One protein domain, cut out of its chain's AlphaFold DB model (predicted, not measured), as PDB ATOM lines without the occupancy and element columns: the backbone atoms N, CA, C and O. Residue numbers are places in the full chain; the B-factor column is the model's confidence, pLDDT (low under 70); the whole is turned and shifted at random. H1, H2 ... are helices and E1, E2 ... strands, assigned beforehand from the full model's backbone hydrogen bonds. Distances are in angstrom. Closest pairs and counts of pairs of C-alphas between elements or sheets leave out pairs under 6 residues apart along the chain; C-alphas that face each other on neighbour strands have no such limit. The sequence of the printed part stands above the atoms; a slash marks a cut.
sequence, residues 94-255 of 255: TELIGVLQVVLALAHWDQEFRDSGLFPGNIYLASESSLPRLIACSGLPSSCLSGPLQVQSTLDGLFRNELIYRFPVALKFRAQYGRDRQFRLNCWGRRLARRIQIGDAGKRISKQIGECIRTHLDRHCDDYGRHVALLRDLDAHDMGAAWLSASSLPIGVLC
ATOM      1  N   THR A  94      36.882 -27.132 -13.180       77.38
ATOM      2  CA  THR A  94      36.285 -28.476 -13.115       77.38
ATOM      3  C   THR A  94      34.779 -28.382 -12.912       77.38
ATOM      4  O   THR A  94      34.270 -27.464 -12.267       77.38
ATOM      5  N   GLU A  95      34.057 -29.369 -13.434       81.38
ATOM      6  CA  GLU A  95      32.605 -29.461 -13.278       81.38
ATOM      7  C   GLU A  95      32.188 -29.468 -11.795       81.38
ATOM      8  O   GLU A  95      31.290 -28.733 -11.396       81.38
ATOM      9  N   LEU A  96      32.921 -30.211 -10.955       85.56
ATOM     10  CA  LEU A  96      32.707 -30.254  -9.506       85.56
ATOM     11  C   LEU A  96      32.798 -28.863  -8.866       85.56
ATOM     12  O   LEU A  96      31.948 -28.511  -8.054       85.56
ATOM     13  N   ILE A  97      33.816 -28.071  -9.224       85.00
ATOM     14  CA  ILE A  97      33.969 -26.703  -8.710       85.00
ATOM     15  C   ILE A  97      32.735 -25.873  -9.062       85.00
ATOM     16  O   ILE A  97      32.176 -25.209  -8.191       85.00
ATOM     17  N   GLY A  98      32.268 -25.969 -10.307       85.81
ATOM     18  CA  GLY A  98      31.065 -25.285 -10.767       85.81
ATOM     19  C   GLY A  98      29.819 -25.618  -9.947       85.81
ATOM     20  O   GLY A  98      29.071 -24.728  -9.543       85.81
ATOM     21  N   VAL A  99      29.614 -26.897  -9.636       89.69
ATOM     22  CA  VAL A  99      28.465 -27.329  -8.828       89.69
ATOM     23  C   VAL A  99      28.565 -26.827  -7.388       89.69
ATOM     24  O   VAL A  99      27.572 -26.396  -6.803       89.69
ATOM     25  N   LEU A 100      29.760 -26.826  -6.802       89.94
ATOM     26  CA  LEU A 100      29.960 -26.337  -5.437       89.94
ATOM     27  C   LEU A 100      29.816 -24.814  -5.339       89.94
ATOM     28  O   LEU A 100      29.272 -24.314  -4.355       89.94
ATOM     29  N   GLN A 101      30.229 -24.082  -6.373       89.81
ATOM     30  CA  GLN A 101      29.941 -22.657  -6.531       89.81
ATOM     31  C   GLN A 101      28.429 -22.394  -6.551       89.81
ATOM     32  O   GLN A 101      27.958 -21.491  -5.859       89.81
ATOM     33  N   VAL A 102      27.655 -23.221  -7.262       93.62
ATOM     34  CA  VAL A 102      26.184 -23.156  -7.247       93.62
ATOM     35  C   VAL A 102      25.621 -23.404  -5.848       93.62
ATOM     36  O   VAL A 102      24.770 -22.640  -5.390       93.62
ATOM     37  N   VAL A 103      26.110 -24.423  -5.137       95.00
ATOM     38  CA  VAL A 103      25.689 -24.711  -3.754       95.00
ATOM     39  C   VAL A 103      25.960 -23.521  -2.830       95.00
ATOM     40  O   VAL A 103      25.077 -23.133  -2.066       95.00
ATOM     41  N   LEU A 104      27.149 -22.914  -2.915       94.25
ATOM     42  CA  LEU A 104      27.499 -21.734  -2.123       94.25
ATOM     43  C   LEU A 104      26.615 -20.531  -2.466       94.25
ATOM     44  O   LEU A 104      26.109 -19.881  -1.555       94.25
ATOM     45  N   ALA A 105      26.397 -20.250  -3.753       95.75
ATOM     46  CA  ALA A 105      25.555 -19.138  -4.185       95.75
ATOM     47  C   ALA A 105      24.108 -19.296  -3.699       95.75
ATOM     48  O   ALA A 105      23.532 -18.343  -3.186       95.75
ATOM     49  N   LEU A 106      23.537 -20.504  -3.780       97.12
ATOM     50  CA  LEU A 106      22.196 -20.786  -3.256       97.12
ATOM     51  C   LEU A 106      22.124 -20.662  -1.730       97.12
ATOM     52  O   LEU A 106      21.121 -20.181  -1.205       97.12
ATOM     53  N   ALA A 107      23.166 -21.097  -1.015       96.38
ATOM     54  CA  ALA A 107      23.222 -20.985   0.440       96.38
ATOM     55  C   ALA A 107      23.259 -19.520   0.894       96.38
ATOM     56  O   ALA A 107      22.532 -19.150   1.814       96.38
ATOM     57  N   HIS A 108      24.077 -18.696   0.234       97.25
ATOM     58  CA  HIS A 108      24.163 -17.264   0.517       97.25
ATOM     59  C   HIS A 108      22.928 -16.505   0.056       97.25
ATOM     60  O   HIS A 108      22.481 -15.625   0.773       97.25
ATOM     61  N   TRP A 109      22.321 -16.876  -1.072       97.31
ATOM     62  CA  TRP A 109      21.060 -16.276  -1.508       97.31
ATOM     63  C   TRP A 109      19.984 -16.390  -0.430       97.31
ATOM     64  O   TRP A 109      19.402 -15.391  -0.027       97.31
ATOM     65  N   ASP A 110      19.766 -17.600   0.088       94.94
ATOM     66  CA  ASP A 110      18.782 -17.842   1.145       94.94
ATOM     67  C   ASP A 110      19.148 -17.140   2.465       94.94
ATOM     68  O   ASP A 110      18.263 -16.655   3.167       94.94
ATOM     69  N   GLN A 111      20.436 -17.075   2.813       95.38
ATOM     70  CA  GLN A 111      20.887 -16.427   4.046       95.38
ATOM     71  C   GLN A 111      20.763 -14.899   3.978       95.38
ATOM     72  O   GLN A 111      20.141 -14.309   4.853       95.38
ATOM     73  N   GLU A 112      21.277 -14.266   2.925       97.06
ATOM     74  CA  GLU A 112      21.244 -12.808   2.768       97.06
ATOM     75  C   GLU A 112      19.811 -12.293   2.553       97.06
ATOM     76  O   GLU A 112      19.470 -11.215   3.029       97.06
ATOM     77  N   PHE A 113      18.922 -13.072   1.919       95.56
ATOM     78  CA  PHE A 113      17.502 -12.707   1.838       95.56
ATOM     79  C   PHE A 113      16.846 -12.676   3.226       95.56
ATOM     80  O   PHE A 113      16.093 -11.747   3.524       95.56
ATOM     81  N   ARG A 114      17.166 -13.644   4.097       94.62
ATOM     82  CA  ARG A 114      16.698 -13.648   5.492       94.62
ATOM     83  C   ARG A 114      17.282 -12.474   6.279       94.62
ATOM     84  O   ARG A 114      16.534 -11.786   6.970       94.62
ATOM     85  N   ASP A 115      18.574 -12.207   6.120       96.12
ATOM     86  CA  ASP A 115      19.275 -11.139   6.841       96.12
ATOM     87  C   ASP A 115      18.866  -9.729   6.374       96.12
ATOM     88  O   ASP A 115      18.888  -8.793   7.168       96.12
ATOM     89  N   SER A 116      18.410  -9.578   5.125       95.81
ATOM     90  CA  SER A 116      17.877  -8.312   4.593       95.81
ATOM     91  C   SER A 116      16.555  -7.864   5.236       95.81
ATOM     92  O   SER A 116      16.145  -6.717   5.080       95.81
ATOM     93  N   GLY A 117      15.837  -8.769   5.914       94.44
ATOM     94  CA  GLY A 117      14.504  -8.500   6.460       94.44
ATOM     95  C   GLY A 117      13.362  -8.517   5.434       94.44
ATOM     96  O   GLY A 117      12.201  -8.409   5.833       94.44
ATOM     97  N   LEU A 118      13.641  -8.714   4.137       93.94
ATOM     98  CA  LEU A 118      12.613  -8.810   3.090       93.94
ATOM     99  C   LEU A 118      11.659  -9.990   3.341       93.94
ATOM    100  O   LEU A 118      10.433  -9.836   3.331       93.94
ATOM    101  N   PHE A 119      12.211 -11.175   3.614       92.31
ATOM    102  CA  PHE A 119      11.427 -12.366   3.937       92.31
ATOM    103  C   PHE A 119      12.182 -13.293   4.902       92.31
ATOM    104  O   PHE A 119      13.285 -13.726   4.581       92.31
ATOM    105  N   PRO A 120      11.592 -13.659   6.056       88.19
ATOM    106  CA  PRO A 120      12.264 -14.501   7.049       88.19
ATOM    107  C   PRO A 120      12.203 -16.002   6.727       88.19
ATOM    108  O   PRO A 120      12.870 -16.803   7.383       88.19
ATOM    109  N   GLY A 121      11.360 -16.404   5.770       89.00
ATOM    110  CA  GLY A 121      11.153 -17.801   5.406       89.00
ATOM    111  C   GLY A 121      12.143 -18.311   4.359       89.00
ATOM    112  O   GLY A 121      13.177 -17.709   4.087       89.00
ATOM    113  N   ASN A 122      11.812 -19.456   3.766       88.75
ATOM    114  CA  ASN A 122      12.633 -20.065   2.725       88.75
ATOM    115  C   ASN A 122      12.297 -19.467   1.359       88.75
ATOM    116  O   ASN A 122      11.142 -19.528   0.946       88.75
ATOM    117  N   ILE A 123      13.305 -18.991   0.635       92.94
ATOM    118  CA  ILE A 123      13.124 -18.502  -0.732       92.94
ATOM    119  C   ILE A 123      13.430 -19.609  -1.737       92.94
ATOM    120  O   ILE A 123      14.425 -20.332  -1.637       92.94
ATOM    121  N   TYR A 124      12.562 -19.728  -2.734       96.31
ATOM    122  CA  TYR A 124      12.781 -20.529  -3.925       96.31
ATOM    123  C   TYR A 124      13.178 -19.614  -5.073       96.31
ATOM    124  O   TYR A 124      12.589 -18.554  -5.257       96.31
ATOM    125  N   LEU A 125      14.134 -20.043  -5.891       97.44
ATOM    126  CA  LEU A 125      14.274 -19.466  -7.220       97.44
ATOM    127  C   LEU A 125      13.065 -19.898  -8.054       97.44
ATOM    128  O   LEU A 125      12.744 -21.087  -8.100       97.44
ATOM    129  N   ALA A 126      12.391 -18.935  -8.683       94.69
ATOM    130  CA  ALA A 126      11.103 -19.143  -9.350       94.69
ATOM    131  C   ALA A 126      11.212 -20.043 -10.593       94.69
ATOM    132  O   ALA A 126      10.254 -20.713 -10.977       94.69
ATOM    133  N   SER A 127      12.387 -20.059 -11.223       94.06
ATOM    134  CA  SER A 127      12.657 -20.789 -12.457       94.06
ATOM    135  C   SER A 127      14.115 -21.228 -12.540       94.06
ATOM    136  O   SER A 127      15.010 -20.570 -12.011       94.06
ATOM    137  N   GLU A 128      14.387 -22.280 -13.308       94.06
ATOM    138  CA  GLU A 128      15.755 -22.743 -13.611       94.06
ATOM    139  C   GLU A 128      16.601 -21.666 -14.309       94.06
ATOM    140  O   GLU A 128      17.806 -21.577 -14.082       94.06
ATOM    141  N   SER A 129      15.964 -20.781 -15.083       92.00
ATOM    142  CA  SER A 129      16.612 -19.622 -15.714       92.00
ATOM    143  C   SER A 129      17.065 -18.545 -14.722       92.00
ATOM    144  O   SER A 129      17.839 -17.664 -15.096       92.00
ATOM    145  N   SER A 130      16.638 -18.619 -13.460       95.00
ATOM    146  CA  SER A 130      17.127 -17.742 -12.393       95.00
ATOM    147  C   SER A 130      18.511 -18.166 -11.887       95.00
ATOM    148  O   SER A 130      19.229 -17.331 -11.341       95.00
ATOM    149  N   LEU A 131      18.934 -19.422 -12.111       95.25
ATOM    150  CA  LEU A 131      20.237 -19.903 -11.640       95.25
ATOM    151  C   LEU A 131      21.418 -19.136 -12.261       95.25
ATOM    152  O   LEU A 131      22.234 -18.625 -11.496       95.25
ATOM    153  N   PRO A 132      21.531 -18.987 -13.599       94.31
ATOM    154  CA  PRO A 132      22.646 -18.244 -14.189       94.31
ATOM    155  C   PRO A 132      22.705 -16.792 -13.719       94.31
ATOM    156  O   PRO A 132      23.791 -16.241 -13.565       94.31
ATOM    157  N   ARG A 133      21.544 -16.180 -13.449       94.94
ATOM    158  CA  ARG A 133      21.462 -14.807 -12.937       94.94
ATOM    159  C   ARG A 133      21.991 -14.709 -11.508       94.94
ATOM    160  O   ARG A 133      22.735 -13.780 -11.211       94.94
ATOM    161  N   LEU A 134      21.676 -15.686 -10.655       96.38
ATOM    162  CA  LEU A 134      22.253 -15.775  -9.314       96.38
ATOM    163  C   LEU A 134      23.774 -15.980  -9.360       96.38
ATOM    164  O   LEU A 134      24.485 -15.325  -8.608       96.38
ATOM    165  N   ILE A 135      24.285 -16.834 -10.252       94.50
ATOM    166  CA  ILE A 135      25.739 -17.038 -10.389       94.50
ATOM    167  C   ILE A 135      26.449 -15.785 -10.906       94.50
ATOM    168  O   ILE A 135      27.500 -15.422 -10.389       94.50
ATOM    169  N   ALA A 136      25.862 -15.081 -11.874       92.50
ATOM    170  CA  ALA A 136      26.399 -13.800 -12.322       92.50
ATOM    171  C   ALA A 136      26.398 -12.756 -11.189       92.50
ATOM    172  O   ALA A 136      27.355 -12.002 -11.035       92.50
ATOM    173  N   CYS A 137      25.339 -12.737 -10.373       94.75
ATOM    174  CA  CYS A 137      25.208 -11.854  -9.219       94.75
ATOM    175  C   CYS A 137      26.201 -12.187  -8.095       94.75
ATOM    176  O   CYS A 137      26.721 -11.275  -7.466       94.75
ATOM    177  N   SER A 138      26.534 -13.460  -7.867       92.81
ATOM    178  CA  SER A 138      27.428 -13.881  -6.778       92.81
ATOM    179  C   SER A 138      28.914 -13.573  -7.011       92.81
ATOM    180  O   SER A 138      29.747 -13.920  -6.173       92.81
ATOM    181  N   GLY A 139      29.268 -12.951  -8.142       88.75
ATOM    182  CA  GLY A 139      30.656 -12.643  -8.499       88.75
ATOM    183  C   GLY A 139      31.502 -13.887  -8.795       88.75
ATOM    184  O   GLY A 139      32.732 -13.809  -8.782       88.75
ATOM    185  N   LEU A 140      30.859 -15.034  -9.033       87.88
ATOM    186  CA  LEU A 140      31.511 -16.292  -9.382       87.88
ATOM    187  C   LEU A 140      31.679 -16.413 -10.903       87.88
ATOM    188  O   LEU A 140      30.882 -15.864 -11.665       87.88
ATOM    189  N   PRO A 141      32.697 -17.149 -11.380       80.94
ATOM    190  CA  PRO A 141      32.871 -17.373 -12.807       80.94
ATOM    191  C   PRO A 141      31.705 -18.192 -13.377       80.94
ATOM    192  O   PRO A 141      31.438 -19.312 -12.951       80.94
ATOM    193  N   SER A 142      31.058 -17.671 -14.419       69.31
ATOM    194  CA  SER A 142      29.915 -18.315 -15.083       69.31
ATOM    195  C   SER A 142      30.286 -19.540 -15.933       69.31
ATOM    196  O   SER A 142      29.420 -20.108 -16.597       69.31
ATOM    197  N   SER A 143      31.561 -19.953 -15.956       68.25
ATOM    198  CA  SER A 143      32.072 -20.987 -16.867       68.25
ATOM    199  C   SER A 143      31.403 -22.353 -16.688       68.25
ATOM    200  O   SER A 143      31.415 -23.160 -17.612       68.25
ATOM    201  N   CYS A 144      30.804 -22.614 -15.525       63.84
ATOM    202  CA  CYS A 144      30.088 -23.854 -15.233       63.84
ATOM    203  C   CYS A 144      28.639 -23.888 -15.750       63.84
ATOM    204  O   CYS A 144      28.055 -24.965 -15.827       63.84
ATOM    205  N   LEU A 145      28.064 -22.745 -16.141       79.06
ATOM    206  CA  LEU A 145      26.679 -22.621 -16.613       79.06
ATOM    207  C   LEU A 145      26.618 -21.997 -18.015       79.06
ATOM    208  O   LEU A 145      25.813 -21.107 -18.278       79.06
ATOM    209  N   SER A 146      27.470 -22.468 -18.928       72.38
ATOM    210  CA  SER A 146      27.635 -21.928 -20.288       72.38
ATOM    211  C   SER A 146      26.422 -22.098 -21.219       72.38
ATOM    212  O   SER A 146      26.461 -21.646 -22.362       72.38
ATOM    213  N   GLY A 147      25.324 -22.693 -20.747       81.81
ATOM    214  CA  GLY A 147      24.079 -22.787 -21.498       81.81
ATOM    215  C   GLY A 147      22.951 -23.507 -20.751       81.81
ATOM    216  O   GLY A 147      23.156 -24.041 -19.656       81.81
ATOM    217  N   PRO A 148      21.743 -23.559 -21.346       84.38
ATOM    218  CA  PRO A 148      20.574 -24.201 -20.735       84.38
ATOM    219  C   PRO A 148      20.779 -25.684 -20.395       84.38
ATOM    220  O   PRO A 148      20.282 -26.147 -19.371       84.38
ATOM    221  N   LEU A 149      21.536 -26.426 -21.213       87.00
ATOM    222  CA  LEU A 149      21.829 -27.844 -20.969       87.00
ATOM    223  C   LEU A 149      22.707 -28.041 -19.727       87.00
ATOM    224  O   LEU A 149      22.441 -28.928 -18.921       87.00
ATOM    225  N   GLN A 150      23.718 -27.192 -19.531       88.31
ATOM    226  CA  GLN A 150      24.588 -27.239 -18.352       88.31
ATOM    227  C   GLN A 150      23.822 -26.877 -17.076       88.31
ATOM    228  O   GLN A 150      24.010 -27.526 -16.046       88.31
ATOM    229  N   VAL A 151      22.910 -25.900 -17.150       91.75
ATOM    230  CA  VAL A 151      21.993 -25.569 -16.044       91.75
ATOM    231  C   VAL A 151      21.137 -26.777 -15.674       91.75
ATOM    232  O   VAL A 151      21.075 -27.144 -14.502       91.75
ATOM    233  N   GLN A 152      20.518 -27.428 -16.662       91.88
ATOM    234  CA  GLN A 152      19.692 -28.611 -16.418       91.88
ATOM    235  C   GLN A 152      20.503 -29.767 -15.834       91.88
ATOM    236  O   GLN A 152      20.087 -30.310 -14.817       91.88
ATOM    237  N   SER A 153      21.667 -30.090 -16.406       89.75
ATOM    238  CA  SER A 153      22.559 -31.142 -15.896       89.75
ATOM    239  C   SER A 153      22.971 -30.885 -14.442       89.75
ATOM    240  O   SER A 153      22.870 -31.766 -13.586       89.75
ATOM    241  N   THR A 154      23.342 -29.638 -14.131       91.44
ATOM    242  CA  THR A 154      23.705 -29.218 -12.772       91.44
ATOM    243  C   THR A 154      22.536 -29.397 -11.806       91.44
ATOM    244  O   THR A 154      22.689 -30.016 -10.754       91.44
ATOM    245  N   LEU A 155      21.345 -28.903 -12.153       94.50
ATOM    246  CA  LEU A 155      20.159 -29.034 -11.303       94.50
ATOM    247  C   LEU A 155      19.692 -30.489 -11.165       94.50
ATOM    248  O   LEU A 155      19.249 -30.884 -10.088       94.50
ATOM    249  N   ASP A 156      19.793 -31.291 -12.224       92.50
ATOM    250  CA  ASP A 156      19.473 -32.718 -12.208       92.50
ATOM    251  C   ASP A 156      20.390 -33.457 -11.243       92.50
ATOM    252  O   ASP A 156      19.910 -34.197 -10.386       92.50
ATOM    253  N   GLY A 157      21.700 -33.246 -11.334       90.12
ATOM    254  CA  GLY A 157      22.613 -33.921 -10.430       90.12
ATOM    255  C   GLY A 157      22.515 -33.395  -8.994       90.12
ATOM    256  O   GLY A 157      22.573 -34.201  -8.070       90.12
ATOM    257  N   LEU A 158      22.302 -32.091  -8.766       94.44
ATOM    258  CA  LEU A 158      22.041 -31.563  -7.418       94.44
ATOM    259  C   LEU A 158      20.790 -32.199  -6.801       94.44
ATOM    260  O   LEU A 158      20.776 -32.515  -5.612       94.44
ATOM    261  N   PHE A 159      19.746 -32.406  -7.606       94.19
ATOM    262  CA  PHE A 159      18.520 -33.067  -7.174       94.19
ATOM    263  C   PHE A 159      18.734 -34.565  -6.909       94.19
ATOM    264  O   PHE A 159      18.310 -35.059  -5.870       94.19
ATOM    265  N   ARG A 160      19.452 -35.277  -7.791       89.81
ATOM    266  CA  ARG A 160      19.805 -36.702  -7.618       89.81
ATOM    267  C   ARG A 160      20.677 -36.960  -6.388       89.81
ATOM    268  O   ARG A 160      20.570 -38.020  -5.791       89.81
ATOM    269  N   ASN A 161      21.517 -35.998  -6.011       89.12
ATOM    270  CA  ASN A 161      22.316 -36.047  -4.783       89.12
ATOM    271  C   ASN A 161      21.564 -35.498  -3.561       89.12
ATOM    272  O   ASN A 161      22.178 -35.273  -2.525       89.12
ATOM    273  N   GLU A 162      20.256 -35.251  -3.676       93.75
ATOM    274  CA  GLU A 162      19.411 -34.769  -2.584       93.75
ATOM    275  C   GLU A 162      19.941 -33.474  -1.941       93.75
ATOM    276  O   GLU A 162      19.842 -33.294  -0.730       93.75
ATOM    277  N   LEU A 163      20.510 -32.550  -2.725       96.56
ATOM    278  CA  LEU A 163      21.040 -31.271  -2.221       96.56
ATOM    279  C   LEU A 163      20.056 -30.110  -2.381       96.56
ATOM    280  O   LEU A 163      20.155 -29.093  -1.689       96.56
ATOM    281  N   ILE A 164      19.095 -30.250  -3.294       97.75
ATOM    282  CA  ILE A 164      18.066 -29.246  -3.554       97.75
ATOM    283  C   ILE A 164      16.676 -29.863  -3.490       97.75
ATOM    284  O   ILE A 164      16.464 -31.030  -3.813       97.75
ATOM    285  N   TYR A 165      15.710 -29.031  -3.135       96.69
ATOM    286  CA  TYR A 165      14.324 -29.242  -3.514       96.69
ATOM    287  C   TYR A 165      14.099 -28.684  -4.913       96.69
ATOM    288  O   TYR A 165      14.565 -27.582  -5.200       96.69
ATOM    289  N   ARG A 166      13.358 -29.404  -5.758       96.12
ATOM    290  CA  ARG A 166      12.992 -28.964  -7.109       96.12
ATOM    291  C   ARG A 166      11.601 -29.477  -7.450       96.12
ATOM    292  O   ARG A 166      11.391 -30.683  -7.526       96.12
ATOM    293  N   PHE A 167      10.662 -28.562  -7.649       92.44
ATOM    294  CA  PHE A 167       9.248 -28.889  -7.827       92.44
ATOM    295  C   PHE A 167       8.636 -28.053  -8.947       92.44
ATOM    296  O   PHE A 167       9.099 -26.936  -9.179       92.44
ATOM    297  N   PRO A 168       7.579 -28.539  -9.616       93.00
ATOM    298  CA  PRO A 168       6.754 -27.688 -10.464       93.00
ATOM    299  C   PRO A 168       6.271 -26.457  -9.693       93.00
ATOM    300  O   PRO A 168       5.959 -26.538  -8.501       93.00
ATOM    301  N   VAL A 169       6.206 -25.314 -10.368       91.19
ATOM    302  CA  VAL A 169       5.619 -24.108  -9.776       91.19
ATOM    303  C   VAL A 169       4.119 -24.336  -9.568       91.19
ATOM    304  O   VAL A 169       3.418 -24.760 -10.487       91.19
ATOM    305  N   ALA A 170       3.629 -24.065  -8.357       87.25
ATOM    306  CA  ALA A 170       2.239 -24.320  -7.989       87.25
ATOM    307  C   ALA A 170       1.246 -23.480  -8.812       87.25
ATOM    308  O   ALA A 170       1.514 -22.322  -9.141       87.25
ATOM    309  N   LEU A 171       0.058 -24.044  -9.070       84.50
ATOM    310  CA  LEU A 171      -0.991 -23.410  -9.879       84.50
ATOM    311  C   LEU A 171      -1.387 -22.026  -9.347       84.50
ATOM    312  O   LEU A 171      -1.550 -21.099 -10.136       84.50
ATOM    313  N   LYS A 172      -1.452 -21.861  -8.017       82.75
ATOM    314  CA  LYS A 172      -1.770 -20.579  -7.365       82.75
ATOM    315  C   LYS A 172      -0.840 -19.434  -7.782       82.75
ATOM    316  O   LYS A 172      -1.269 -18.293  -7.862       82.75
ATOM    317  N   PHE A 173       0.418 -19.738  -8.109       85.25
ATOM    318  CA  PHE A 173       1.373 -18.723  -8.543       85.25
ATOM    319  C   PHE A 173       1.269 -18.409 -10.033       85.25
ATOM    320  O   PHE A 173       1.572 -17.287 -10.418       85.25
ATOM    321  N   ARG A 174       0.860 -19.377 -10.866       83.25
ATOM    322  CA  ARG A 174       0.941 -19.296 -12.336       83.25
ATOM    323  C   ARG A 174      -0.382 -19.147 -13.073       83.25
ATOM    324  O   ARG A 174      -0.328 -18.880 -14.269       83.25
ATOM    325  N   ALA A 175      -1.521 -19.394 -12.431       82.94
ATOM    326  CA  ALA A 175      -2.845 -19.546 -13.057       82.94
ATOM    327  C   ALA A 175      -2.999 -20.713 -14.051       82.94
ATOM    328  O   ALA A 175      -4.118 -21.112 -14.352       82.94
ATOM    329  N   GLN A 176      -1.901 -21.287 -14.543       85.06
ATOM    330  CA  GLN A 176      -1.896 -22.376 -15.513       85.06
ATOM    331  C   GLN A 176      -0.818 -23.414 -15.197       85.06
ATOM    332  O   GLN A 176       0.217 -23.106 -14.597       85.06
ATOM    333  N   TYR A 177      -1.043 -24.647 -15.654       77.62
ATOM    334  CA  TYR A 177      -0.007 -25.672 -15.661       77.62
ATOM    335  C   TYR A 177       1.118 -25.279 -16.619       77.62
ATOM    336  O   TYR A 177       0.882 -24.775 -17.715       77.62
ATOM    337  N   GLY A 178       2.358 -25.545 -16.225       79.94
ATOM    338  CA  GLY A 178       3.510 -25.318 -17.083       79.94
ATOM    339  C   GLY A 178       4.715 -26.142 -16.652       79.94
ATOM    340  O   GLY A 178       4.657 -26.893 -15.680       79.94
ATOM    341  N   ARG A 179       5.805 -26.024 -17.414       84.62
ATOM    342  CA  ARG A 179       7.021 -26.835 -17.227       84.62
ATOM    343  C   ARG A 179       8.043 -26.212 -16.276       84.62
ATOM    344  O   ARG A 179       9.030 -26.863 -15.944       84.62
ATOM    345  N   ASP A 180       7.827 -24.968 -15.859       89.25
ATOM    346  CA  ASP A 180       8.755 -24.276 -14.968       89.25
ATOM    347  C   ASP A 180       8.783 -24.934 -13.594       89.25
ATOM    348  O   ASP A 180       7.747 -25.287 -13.016       89.25
ATOM    349  N   ARG A 181      10.002 -25.082 -13.081       94.06
ATOM    350  CA  ARG A 181      10.278 -25.651 -11.772       94.06
ATOM    351  C   ARG A 181      10.956 -24.610 -10.905       94.06
ATOM    352  O   ARG A 181      11.936 -23.995 -11.324       94.06
ATOM    353  N   GLN A 182      10.441 -24.474  -9.694       95.44
ATOM    354  CA  GLN A 182      11.086 -23.725  -8.632       95.44
ATOM    355  C   GLN A 182      12.029 -24.638  -7.855       95.44
ATOM    356  O   GLN A 182      11.784 -25.844  -7.730       95.44
ATOM    357  N   PHE A 183      13.104 -24.076  -7.316       97.56
ATOM    358  CA  PHE A 183      14.075 -24.858  -6.561       97.56
ATOM    359  C   PHE A 183      14.772 -24.037  -5.482       97.56
ATOM    360  O   PHE A 183      14.846 -22.812  -5.549       97.56
ATOM    361  N   ARG A 184      15.280 -24.737  -4.468       97.00
ATOM    362  CA  ARG A 184      16.089 -24.157  -3.391       97.00
ATOM    363  C   ARG A 184      16.998 -25.199  -2.769       97.00
ATOM    364  O   ARG A 184      16.729 -26.396  -2.855       97.00
ATOM    365  N   LEU A 185      18.015 -24.739  -2.054       96.88
ATOM    366  CA  LEU A 185      18.873 -25.608  -1.263       96.88
ATOM    367  C   LEU A 185      18.093 -26.246  -0.096       96.88
ATOM    368  O   LEU A 185      17.327 -25.572   0.604       96.88
ATOM    369  N   ASN A 186      18.288 -27.544   0.136       96.56
ATOM    370  CA  ASN A 186      17.712 -28.241   1.290       96.56
ATOM    371  C   ASN A 186      18.711 -28.302   2.469       96.56
ATOM    372  O   ASN A 186      19.720 -27.592   2.482       96.56
ATOM    373  N   CYS A 187      18.419 -29.102   3.500       96.25
ATOM    374  CA  CYS A 187      19.291 -29.221   4.673       96.25
ATOM    375  C   CYS A 187      20.671 -29.817   4.345       96.25
ATOM    376  O   CYS A 187      21.668 -29.321   4.872       96.25
ATOM    377  N   TRP A 188      20.748 -30.807   3.452       96.81
ATOM    378  CA  TRP A 188      22.002 -31.424   3.022       96.81
ATOM    379  C   TRP A 188      22.850 -30.463   2.198       96.81
ATOM    380  O   TRP A 188      24.023 -30.267   2.503       96.81
ATOM    381  N   GLY A 189      22.247 -29.755   1.241       96.62
ATOM    382  CA  GLY A 189      22.949 -28.711   0.496       96.62
ATOM    383  C   GLY A 189      23.496 -27.603   1.410       96.62
ATOM    384  O   GLY A 189      24.643 -27.182   1.257       96.62
ATOM    385  N   ARG A 190      22.731 -27.175   2.429       95.88
ATOM    386  CA  ARG A 190      23.219 -26.223   3.447       95.88
ATOM    387  C   ARG A 190      24.360 -26.802   4.289       95.88
ATOM    388  O   ARG A 190      25.294 -26.071   4.619       95.88
ATOM    389  N   ARG A 191      24.310 -28.093   4.638       95.44
ATOM    390  CA  ARG A 191      25.394 -28.784   5.360       95.44
ATOM    391  C   ARG A 191      26.674 -28.807   4.521       95.44
ATOM    392  O   ARG A 191      27.724 -28.439   5.041       95.44
ATOM    393  N   LEU A 192      26.574 -29.127   3.230       94.56
ATOM    394  CA  LEU A 192      27.690 -29.061   2.284       94.56
ATOM    395  C   LEU A 192      28.292 -27.650   2.221       94.56
ATOM    396  O   LEU A 192      29.497 -27.495   2.414       94.56
ATOM    397  N   ALA A 193      27.464 -26.616   2.034       94.62
ATOM    398  CA  ALA A 193      27.924 -25.225   2.010       94.62
ATOM    399  C   ALA A 193      28.719 -24.860   3.277       94.62
ATOM    400  O   ALA A 193      29.821 -24.315   3.187       94.62
ATOM    401  N   ARG A 194      28.214 -25.248   4.458       93.75
ATOM    402  CA  ARG A 194      28.912 -25.042   5.738       93.75
ATOM    403  C   ARG A 194      30.246 -25.774   5.803       93.75
ATOM    404  O   ARG A 194      31.206 -25.209   6.312       93.75
ATOM    405  N   ARG A 195      30.348 -27.005   5.288       91.88
ATOM    406  CA  ARG A 195      31.632 -27.730   5.267       91.88
ATOM    407  C   ARG A 195      32.670 -27.002   4.426       91.88
ATOM    408  O   ARG A 195      33.793 -26.829   4.889       91.88
ATOM    409  N   ILE A 196      32.287 -26.540   3.237       89.94
ATOM    410  CA  ILE A 196      33.175 -25.794   2.333       89.94
ATOM    411  C   ILE A 196      33.687 -24.512   3.015       89.94
ATOM    412  O   ILE A 196      34.844 -24.138   2.846       89.94
ATOM    413  N   GLN A 197      32.856 -23.878   3.844       90.88
ATOM    414  CA  GLN A 197      33.159 -22.639   4.569       90.88
ATOM    415  C   GLN A 197      34.149 -22.774   5.738       90.88
ATOM    416  O   GLN A 197      34.602 -21.755   6.250       90.88
ATOM    417  N   ILE A 198      34.504 -23.982   6.191       87.44
ATOM    418  CA  ILE A 198      35.340 -24.155   7.397       87.44
ATOM    419  C   ILE A 198      36.795 -23.682   7.178       87.44
ATOM    420  O   ILE A 198      37.434 -23.228   8.128       87.44
ATOM    421  N   GLY A 199      37.311 -23.714   5.943       80.69
ATOM    422  CA  GLY A 199      38.676 -23.275   5.605       80.69
ATOM    423  C   GLY A 199      38.777 -21.822   5.124       80.69
ATOM    424  O   GLY A 199      37.807 -21.252   4.629       80.69
ATOM    425  N   ASP A 200      39.971 -21.225   5.196       86.19
ATOM    426  CA  ASP A 200      40.201 -19.811   4.846       86.19
ATOM    427  C   ASP A 200      39.841 -19.474   3.393       86.19
ATOM    428  O   ASP A 200      39.279 -18.415   3.114       86.19
ATOM    429  N   ALA A 201      40.116 -20.383   2.452       84.94
ATOM    430  CA  ALA A 201      39.683 -20.223   1.065       84.94
ATOM    431  C   ALA A 201      38.149 -20.164   0.950       84.94
ATOM    432  O   ALA A 201      37.611 -19.242   0.336       84.94
ATOM    433  N   GLY A 202      37.448 -21.086   1.614       87.19
ATOM    434  CA  GLY A 202      35.988 -21.136   1.631       87.19
ATOM    435  C   GLY A 202      35.350 -19.925   2.309       87.19
ATOM    436  O   GLY A 202      34.360 -19.398   1.798       87.19
ATOM    437  N   LYS A 203      35.943 -19.432   3.406       90.50
ATOM    438  CA  LYS A 203      35.525 -18.189   4.079       90.50
ATOM    439  C   LYS A 203      35.665 -16.977   3.167       90.50
ATOM    440  O   LYS A 203      34.726 -16.194   3.073       90.50
ATOM    441  N   ARG A 204      36.803 -16.831   2.476       90.75
ATOM    442  CA  ARG A 204      37.042 -15.707   1.552       90.75
ATOM    443  C   ARG A 204      36.018 -15.673   0.421       90.75
ATOM    444  O   ARG A 204      35.394 -14.641   0.208       90.75
ATOM    445  N   ILE A 205      35.803 -16.808  -0.242       89.62
ATOM    446  CA  ILE A 205      34.824 -16.912  -1.333       89.62
ATOM    447  C   ILE A 205      33.410 -16.667  -0.813       89.62
ATOM    448  O   ILE A 205      32.635 -15.946  -1.427       89.62
ATOM    449  N   SER A 206      33.078 -17.220   0.352       93.25
ATOM    450  CA  SER A 206      31.768 -17.002   0.963       93.25
ATOM    451  C   SER A 206      31.519 -15.545   1.324       93.25
ATOM    452  O   SER A 206      30.422 -15.053   1.094       93.25
ATOM    453  N   LYS A 207      32.533 -14.845   1.840       95.12
ATOM    454  CA  LYS A 207      32.447 -13.411   2.113       95.12
ATOM    455  C   LYS A 207      32.167 -12.624   0.831       95.12
ATOM    456  O   LYS A 207      31.240 -11.825   0.826       95.12
ATOM    457  N   GLN A 208      32.905 -12.901  -0.246       94.81
ATOM    458  CA  GLN A 208      32.691 -12.260  -1.546       94.81
ATOM    459  C   GLN A 208      31.267 -12.495  -2.070       94.81
ATOM    460  O   GLN A 208      30.579 -11.540  -2.412       94.81
ATOM    461  N   ILE A 209      30.810 -13.753  -2.099       96.00
ATOM    462  CA  ILE A 209      29.459 -14.100  -2.566       96.00
ATOM    463  C   ILE A 209      28.400 -13.345  -1.754       96.00
ATOM    464  O   ILE A 209      27.501 -12.742  -2.338       96.00
ATOM    465  N   GLY A 210      28.513 -13.377  -0.421       97.56
ATOM    466  CA  GLY A 210      27.578 -12.698   0.474       97.56
ATOM    467  C   GLY A 210      27.561 -11.185   0.251       97.56
ATOM    468  O   GLY A 210      26.493 -10.598   0.141       97.56
ATOM    469  N   GLU A 211      28.725 -10.545   0.096       98.25
ATOM    470  CA  GLU A 211      28.824  -9.111  -0.219       98.25
ATOM    471  C   GLU A 211      28.162  -8.752  -1.557       98.25
ATOM    472  O   GLU A 211      27.420  -7.768  -1.626       98.25
ATOM    473  N   CYS A 212      28.377  -9.551  -2.605       98.25
ATOM    474  CA  CYS A 212      27.758  -9.314  -3.907       98.25
ATOM    475  C   CYS A 212      26.231  -9.480  -3.857       98.25
ATOM    476  O   CYS A 212      25.505  -8.610  -4.340       98.25
ATOM    477  N   ILE A 213      25.740 -10.552  -3.226       98.38
ATOM    478  CA  ILE A 213      24.300 -10.806  -3.084       98.38
ATOM    479  C   ILE A 213      23.639  -9.729  -2.223       98.38
ATOM    480  O   ILE A 213      22.588  -9.218  -2.600       98.38
ATOM    481  N   ARG A 214      24.253  -9.334  -1.106       98.38
ATOM    482  CA  ARG A 214      23.732  -8.263  -0.249       98.38
ATOM    483  C   ARG A 214      23.617  -6.947  -1.003       98.38
ATOM    484  O   ARG A 214      22.551  -6.352  -1.026       98.38
ATOM    485  N   THR A 215      24.672  -6.566  -1.726       98.50
ATOM    486  CA  THR A 215      24.666  -5.365  -2.579       98.50
ATOM    487  C   THR A 215      23.545  -5.416  -3.623       98.50
ATOM    488  O   THR A 215      22.923  -4.398  -3.929       98.50
ATOM    489  N   HIS A 216      23.276  -6.596  -4.189       98.38
ATOM    490  CA  HIS A 216      22.169  -6.799  -5.124       98.38
ATOM    491  C   HIS A 216      20.806  -6.630  -4.452       98.38
ATOM    492  O   HIS A 216      19.947  -5.939  -4.999       98.38
ATOM    493  N   LEU A 217      20.606  -7.246  -3.286       98.06
ATOM    494  CA  LEU A 217      19.360  -7.131  -2.530       98.06
ATOM    495  C   LEU A 217      19.108  -5.686  -2.093       98.06
ATOM    496  O   LEU A 217      17.996  -5.208  -2.274       98.06
ATOM    497  N   ASP A 218      20.135  -4.968  -1.637       98.19
ATOM    498  CA  ASP A 218      20.036  -3.549  -1.279       98.19
ATOM    499  C   ASP A 218      19.638  -2.696  -2.491       98.19
ATOM    500  O   ASP A 218      18.734  -1.864  -2.410       98.19
ATOM    501  N   ARG A 219      20.260  -2.938  -3.655       98.25
ATOM    502  CA  ARG A 219      19.951  -2.220  -4.904       98.25
ATOM    503  C   ARG A 219      18.517  -2.449  -5.383       98.25
ATOM    504  O   ARG A 219      17.933  -1.550  -5.979       98.25
ATOM    505  N   HIS A 220      17.982  -3.646  -5.170       98.00
ATOM    506  CA  HIS A 220      16.665  -4.065  -5.653       98.00
ATOM    507  C   HIS A 220      15.650  -4.247  -4.517       98.00
ATOM    508  O   HIS A 220      14.658  -4.958  -4.683       98.00
ATOM    509  N   CYS A 221      15.892  -3.610  -3.367       97.44
ATOM    510  CA  CYS A 221      15.106  -3.794  -2.150       97.44
ATOM    511  C   CYS A 221      13.619  -3.494  -2.387       97.44
ATOM    512  O   CYS A 221      12.767  -4.307  -2.036       97.44
ATOM    513  N   ASP A 222      13.305  -2.400  -3.087       97.56
ATOM    514  CA  ASP A 222      11.924  -2.015  -3.401       97.56
ATOM    515  C   ASP A 222      11.226  -3.006  -4.347       97.56
ATOM    516  O   ASP A 222      10.030  -3.278  -4.213       97.56
ATOM    517  N   ASP A 223      11.956  -3.574  -5.309       97.56
ATOM    518  CA  ASP A 223      11.409  -4.548  -6.256       97.56
ATOM    519  C   ASP A 223      11.066  -5.860  -5.548       97.56
ATOM    520  O   ASP A 223       9.942  -6.361  -5.657       97.56
ATOM    521  N   TYR A 224      12.010  -6.384  -4.761       97.62
ATOM    522  CA  TYR A 224      11.788  -7.582  -3.959       97.62
ATOM    523  C   TYR A 224      10.749  -7.346  -2.859       97.62
ATOM    524  O   TYR A 224       9.915  -8.217  -2.626       97.62
ATOM    525  N   GLY A 225      10.742  -6.176  -2.219       96.75
ATOM    526  CA  GLY A 225       9.786  -5.810  -1.177       96.75
ATOM    527  C   GLY A 225       8.349  -5.794  -1.692       96.75
ATOM    528  O   GLY A 225       7.476  -6.427  -1.095       96.75
ATOM    529  N   ARG A 226       8.106  -5.161  -2.848       95.88
ATOM    530  CA  ARG A 226       6.792  -5.185  -3.516       95.88
ATOM    531  C   ARG A 226       6.370  -6.602  -3.895       95.88
ATOM    532  O   ARG A 226       5.221  -6.976  -3.675       95.88
ATOM    533  N   HIS A 227       7.294  -7.395  -4.432       96.31
ATOM    534  CA  HIS A 227       7.008  -8.779  -4.798       96.31
ATOM    535  C   HIS A 227       6.653  -9.644  -3.580       96.31
ATOM    536  O   HIS A 227       5.650 -10.352  -3.593       96.31
ATOM    537  N   VAL A 228       7.434  -9.569  -2.500       94.75
ATOM    538  CA  VAL A 228       7.169 -10.330  -1.272       94.75
ATOM    539  C   VAL A 228       5.865  -9.879  -0.612       94.75
ATOM    540  O   VAL A 228       5.136 -10.723  -0.098       94.75
ATOM    541  N   ALA A 229       5.537  -8.584  -0.645       93.00
ATOM    542  CA  ALA A 229       4.244  -8.092  -0.168       93.00
ATOM    543  C   ALA A 229       3.078  -8.730  -0.942       93.00
ATOM    544  O   ALA A 229       2.146  -9.226  -0.315       93.00
ATOM    545  N   LEU A 230       3.187  -8.821  -2.272       93.12
ATOM    546  CA  LEU A 230       2.214  -9.529  -3.110       93.12
ATOM    547  C   LEU A 230       2.099 -11.011  -2.729       93.12
ATOM    548  O   LEU A 230       0.996 -11.541  -2.657       93.12
ATOM    549  N   LEU A 231       3.216 -11.696  -2.459       90.62
ATOM    550  CA  LEU A 231       3.179 -13.112  -2.069       90.62
ATOM    551  C   LEU A 231       2.498 -13.349  -0.710       90.62
ATOM    552  O   LEU A 231       1.947 -14.429  -0.496       90.62
ATOM    553  N   ARG A 232       2.526 -12.366   0.202       88.31
ATOM    554  CA  ARG A 232       1.855 -12.448   1.514       88.31
ATOM    555  C   ARG A 232       0.338 -12.310   1.420       88.31
ATOM    556  O   ARG A 232      -0.343 -12.840   2.292       88.31
ATOM    557  N   ASP A 233      -0.163 -11.638   0.389       88.06
ATOM    558  CA  ASP A 233      -1.594 -11.393   0.170       88.06
ATOM    559  C   ASP A 233      -2.071 -11.990  -1.162       88.06
ATOM    560  O   ASP A 233      -2.838 -11.397  -1.916       88.06
ATOM    561  N   LEU A 234      -1.560 -13.181  -1.494       84.56
ATOM    562  CA  LEU A 234      -1.783 -13.802  -2.800       84.56
ATOM    563  C   LEU A 234      -3.273 -14.030  -3.100       84.56
ATOM    564  O   LEU A 234      -3.677 -13.950  -4.256       84.56
ATOM    565  N   ASP A 235      -4.076 -14.294  -2.067       84.00
ATOM    566  CA  ASP A 235      -5.512 -14.558  -2.194       84.00
ATOM    567  C   ASP A 235      -6.317 -13.297  -2.569       84.00
ATOM    568  O   ASP A 235      -7.423 -13.413  -3.096       84.00
ATOM    569  N   ALA A 236      -5.765 -12.096  -2.347       85.75
ATOM    570  CA  ALA A 236      -6.369 -10.821  -2.741       85.75
ATOM    571  C   ALA A 236      -6.014 -10.392  -4.179       85.75
ATOM    572  O   ALA A 236      -6.449  -9.334  -4.640       85.75
ATOM    573  N   HIS A 237      -5.221 -11.193  -4.895       84.25
ATOM    574  CA  HIS A 237      -4.720 -10.876  -6.228       84.25
ATOM    575  C   HIS A 237      -5.142 -11.912  -7.272       84.25
ATOM    576  O   HIS A 237      -5.436 -13.067  -6.966       84.25
ATOM    577  N   ASP A 238      -5.125 -11.498  -8.541       84.69
ATOM    578  CA  ASP A 238      -5.390 -12.399  -9.658       84.69
ATOM    579  C   ASP A 238      -4.408 -13.577  -9.656       84.69
ATOM    580  O   ASP A 238      -3.193 -13.423  -9.458       84.69
ATOM    581  N   MET A 239      -4.921 -14.772  -9.958       82.81
ATOM    582  CA  MET A 239      -4.063 -15.928 -10.199       82.81
ATOM    583  C   MET A 239      -3.013 -15.576 -11.261       82.81
ATOM    584  O   MET A 239      -3.324 -14.997 -12.299       82.81
ATOM    585  N   GLY A 240      -1.758 -15.971 -11.039       84.69
ATOM    586  CA  GLY A 240      -0.675 -15.664 -11.980       84.69
ATOM    587  C   GLY A 240       0.061 -14.352 -11.700       84.69
ATOM    588  O   GLY A 240       1.177 -14.187 -12.198       84.69
ATOM    589  N   ALA A 241      -0.486 -13.454 -10.869       88.69
ATOM    590  CA  ALA A 241       0.161 -12.183 -10.532       88.69
ATOM    591  C   ALA A 241       1.555 -12.386  -9.912       88.69
ATOM    592  O   ALA A 241       2.514 -11.709 -10.288       88.69
ATOM    593  N   ALA A 242       1.702 -13.393  -9.044       90.38
ATOM    594  CA  ALA A 242       2.992 -13.776  -8.473       90.38
ATOM    595  C   ALA A 242       4.009 -14.193  -9.535       90.38
ATOM    596  O   ALA A 242       5.165 -13.791  -9.460       90.38
ATOM    597  N   TRP A 243       3.597 -14.959 -10.545       92.69
ATOM    598  CA  TRP A 243       4.495 -15.370 -11.620       92.69
ATOM    599  C   TRP A 243       4.928 -14.205 -12.509       92.69
ATOM    600  O   TRP A 243       6.101 -14.114 -12.874       92.69
ATOM    601  N   LEU A 244       4.002 -13.300 -12.840       92.00
ATOM    602  CA  LEU A 244       4.310 -12.102 -13.623       92.00
ATOM    603  C   LEU A 244       5.293 -11.203 -12.870       92.00
ATOM    604  O   LEU A 244       6.305 -10.790 -13.433       92.00
ATOM    605  N   SER A 245       5.037 -10.984 -11.581       95.00
ATOM    606  CA  SER A 245       5.916 -10.215 -10.705       95.00
ATOM    607  C   SER A 245       7.280 -10.893 -10.513       95.00
ATOM    608  O   SER A 245       8.305 -10.235 -10.628       95.00
ATOM    609  N   ALA A 246       7.334 -12.213 -10.319       94.56
ATOM    610  CA  ALA A 246       8.601 -12.939 -10.209       94.56
ATOM    611  C   ALA A 246       9.426 -12.864 -11.506       94.56
ATOM    612  O   ALA A 246      10.652 -12.787 -11.463       94.56
ATOM    613  N   SER A 247       8.758 -12.867 -12.663       92.00
ATOM    614  CA  SER A 247       9.400 -12.797 -13.980       92.00
ATOM    615  C   SER A 247       9.999 -11.421 -14.287       92.00
ATOM    616  O   SER A 247      10.910 -11.338 -15.115       92.00
ATOM    617  N   SER A 248       9.517 -10.355 -13.637       94.69
ATOM    618  CA  SER A 248      10.067  -9.002 -13.782       94.69
ATOM    619  C   SER A 248      11.233  -8.710 -12.835       94.69
ATOM    620  O   SER A 248      11.933  -7.717 -13.032       94.69
ATOM    621  N   LEU A 249      11.486  -9.570 -11.842       97.06
ATOM    622  CA  LEU A 249      12.626  -9.417 -10.942       97.06
ATOM    623  C   LEU A 249      13.956  -9.714 -11.658       97.06
ATOM    624  O   LEU A 249      14.025 -10.598 -12.523       97.06
ATOM    625  N   PRO A 250      15.058  -9.059 -11.240       96.56
ATOM    626  CA  PRO A 250      16.395  -9.381 -11.733       96.56
ATOM    627  C   PRO A 250      16.732 -10.867 -11.556       96.56
ATOM    628  O   PRO A 250      17.148 -11.531 -12.504       96.56
ATOM    629  N   ILE A 251      16.473 -11.409 -10.365       97.50
ATOM    630  CA  ILE A 251      16.525 -12.843 -10.058       97.50
ATOM    631  C   ILE A 251      15.150 -13.217  -9.513       97.50
ATOM    632  O   ILE A 251      14.778 -12.745  -8.438       97.50
ATOM    633  N   GLY A 252      14.399 -14.021 -10.269       96.56
ATOM    634  CA  GLY A 252      13.030 -14.396  -9.925       96.56
ATOM    635  C   GLY A 252      12.976 -15.305  -8.704       96.56
ATOM    636  O   GLY A 252      13.699 -16.304  -8.627       96.56
ATOM    637  N   VAL A 253      12.089 -14.981  -7.766       96.19
ATOM    638  CA  VAL A 253      11.890 -15.738  -6.528       96.19
ATOM    639  C   VAL A 253      10.421 -16.067  -6.286       96.19
ATOM    640  O   VAL A 253       9.543 -15.448  -6.872       96.19
ATOM    641  N   LEU A 254      10.172 -17.071  -5.450       93.50
ATOM    642  CA  LEU A 254       8.877 -17.426  -4.869       93.50
ATOM    643  C   LEU A 254       9.091 -17.810  -3.396       93.50
ATOM    644  O   LEU A 254      10.208 -18.171  -3.007       93.50
ATOM    645  N   CYS A 255       8.035 -17.751  -2.584       85.00
ATOM    646  CA  CYS A 255       8.068 -18.117  -1.168       85.00
ATOM    647  C   CYS A 255       6.918 -19.043  -0.757       85.00
ATOM    648  O   CYS A 255       5.812 -18.920  -1.335       85.00
TER     649      CYS A 255
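AT A GLANCE: This is residues 94 to 255 of the 255 residues of an uncharacterized protein of Frankia sp. B2 (UniProt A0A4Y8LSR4). Crossed helices cluster round the long helix H1, with H2, H3, H6 and H7 packed on it, while a smaller helical hairpin of H8 and H9, with the short H5 on H9, makes the other end of an elongated body. A small ribbon of two strands, E1 and E2, lies between these ends, with H4 beside the cluster and near the ribbon, and the long H7 leads from the cluster to H8. The printed part has 162 residues with nine named helices and two named strands, in the order H1, H2, H3, H4, E1, H5, E2, H6, H7, H8, H9; the sheet's order is E1 - E2, antiparallel, and the class is mostly helix. The whole is compact, with a radius of gyration of the C-alphas of 15.3 A, and its C-alphas span 48 by 31 by 26 A.

HOW THE PARTS SIT: Start at H1, residues 95 to 115, the hub, which touches four other helices. With its residues 102 to 109 alone it touches H2, residues 130 to 137, about perpendicular at 86 degrees; the closest C-alphas are those of Ala 105 and Ile 135, 6.6 A apart. Its residues 95 to 99 alone touch H3, residues 142 to 145, closest at the C-alphas of Gly 98 and Cys 144, 4.8 A apart. H4, residues 148 to 160, is close to H1 but not clearly touching, the closest C-alphas being those of Val 99 and Thr 154, 6.5 A apart. Look next at E1, residues 164 to 168, and E2, residues 181 to 185: they are antiparallel neighbours at 163 degrees, with N 165 and O 184 at 2.8 A and N 182 and O 167 at 2.9 A, both within hydrogen-bond range. The closest C-alphas of H1 and E2 are those of Leu 106 and Leu 185, 6.2 A apart. H6, residues 187 to 196, touches residues 100 to 107 of H1 alone, only just about perpendicular at 72 degrees, closest at the C-alphas of Leu 104 and Ala 193, 5.4 A apart. H7, residues 200 to 219, touches residues 104 to 113 of H1 alone at a steep tilt of 51 degrees, the same way, with the C-alphas of His 108 and Gly 210 closest at 5.7 A. H8, residues 221 to 232, and H9, residues 241 to 248, form a helical hairpin at a shallow tilt of 21 degrees, opposite ways, closest at the C-alphas of His 227 and Ser 245, 6.2 A apart. H5, residues 171 to 174, touches H9, with the C-alphas of Phe 173 and Ala 242 closest at 5.2 A. H1 is apart from H8 and H9. Every O i to N i+4 pair is within hydrogen-bond range in H1, H2, H4, H6, H7, H8 and H9; H3 and H5 are too short for such a pair.

IN THESE COORDINATES: Find C-alpha 95 at (32.605, -29.461, -13.278); from there H1 runs 30.3 A to C-alpha 115. H2 covers 10.5 A, H3 5.6 A and H4 18.1 A. E1 is 13.3 A long, H5 5.2 A and E2 13.6 A. H6 measures 14.5 A; then find C-alpha 200 at (40.201, -19.811, 4.846), where H7 begins its 28.5 A. H8 spans 16.2 A, and H9 runs 10.9 A to C-alpha 248 at (10.067, -9.002, -13.782).

THE WHOLE: The two C-alphas farthest apart are those of Asp 200 and Asp 238, at 48.4 A. The printed part has no cut and ends at residue 255, the chain's last. The link from H1 to H2, residues 116 to 129, is long. The mean pLDDT of the printed part is 91.4, and residues 142 to 144 are under 70.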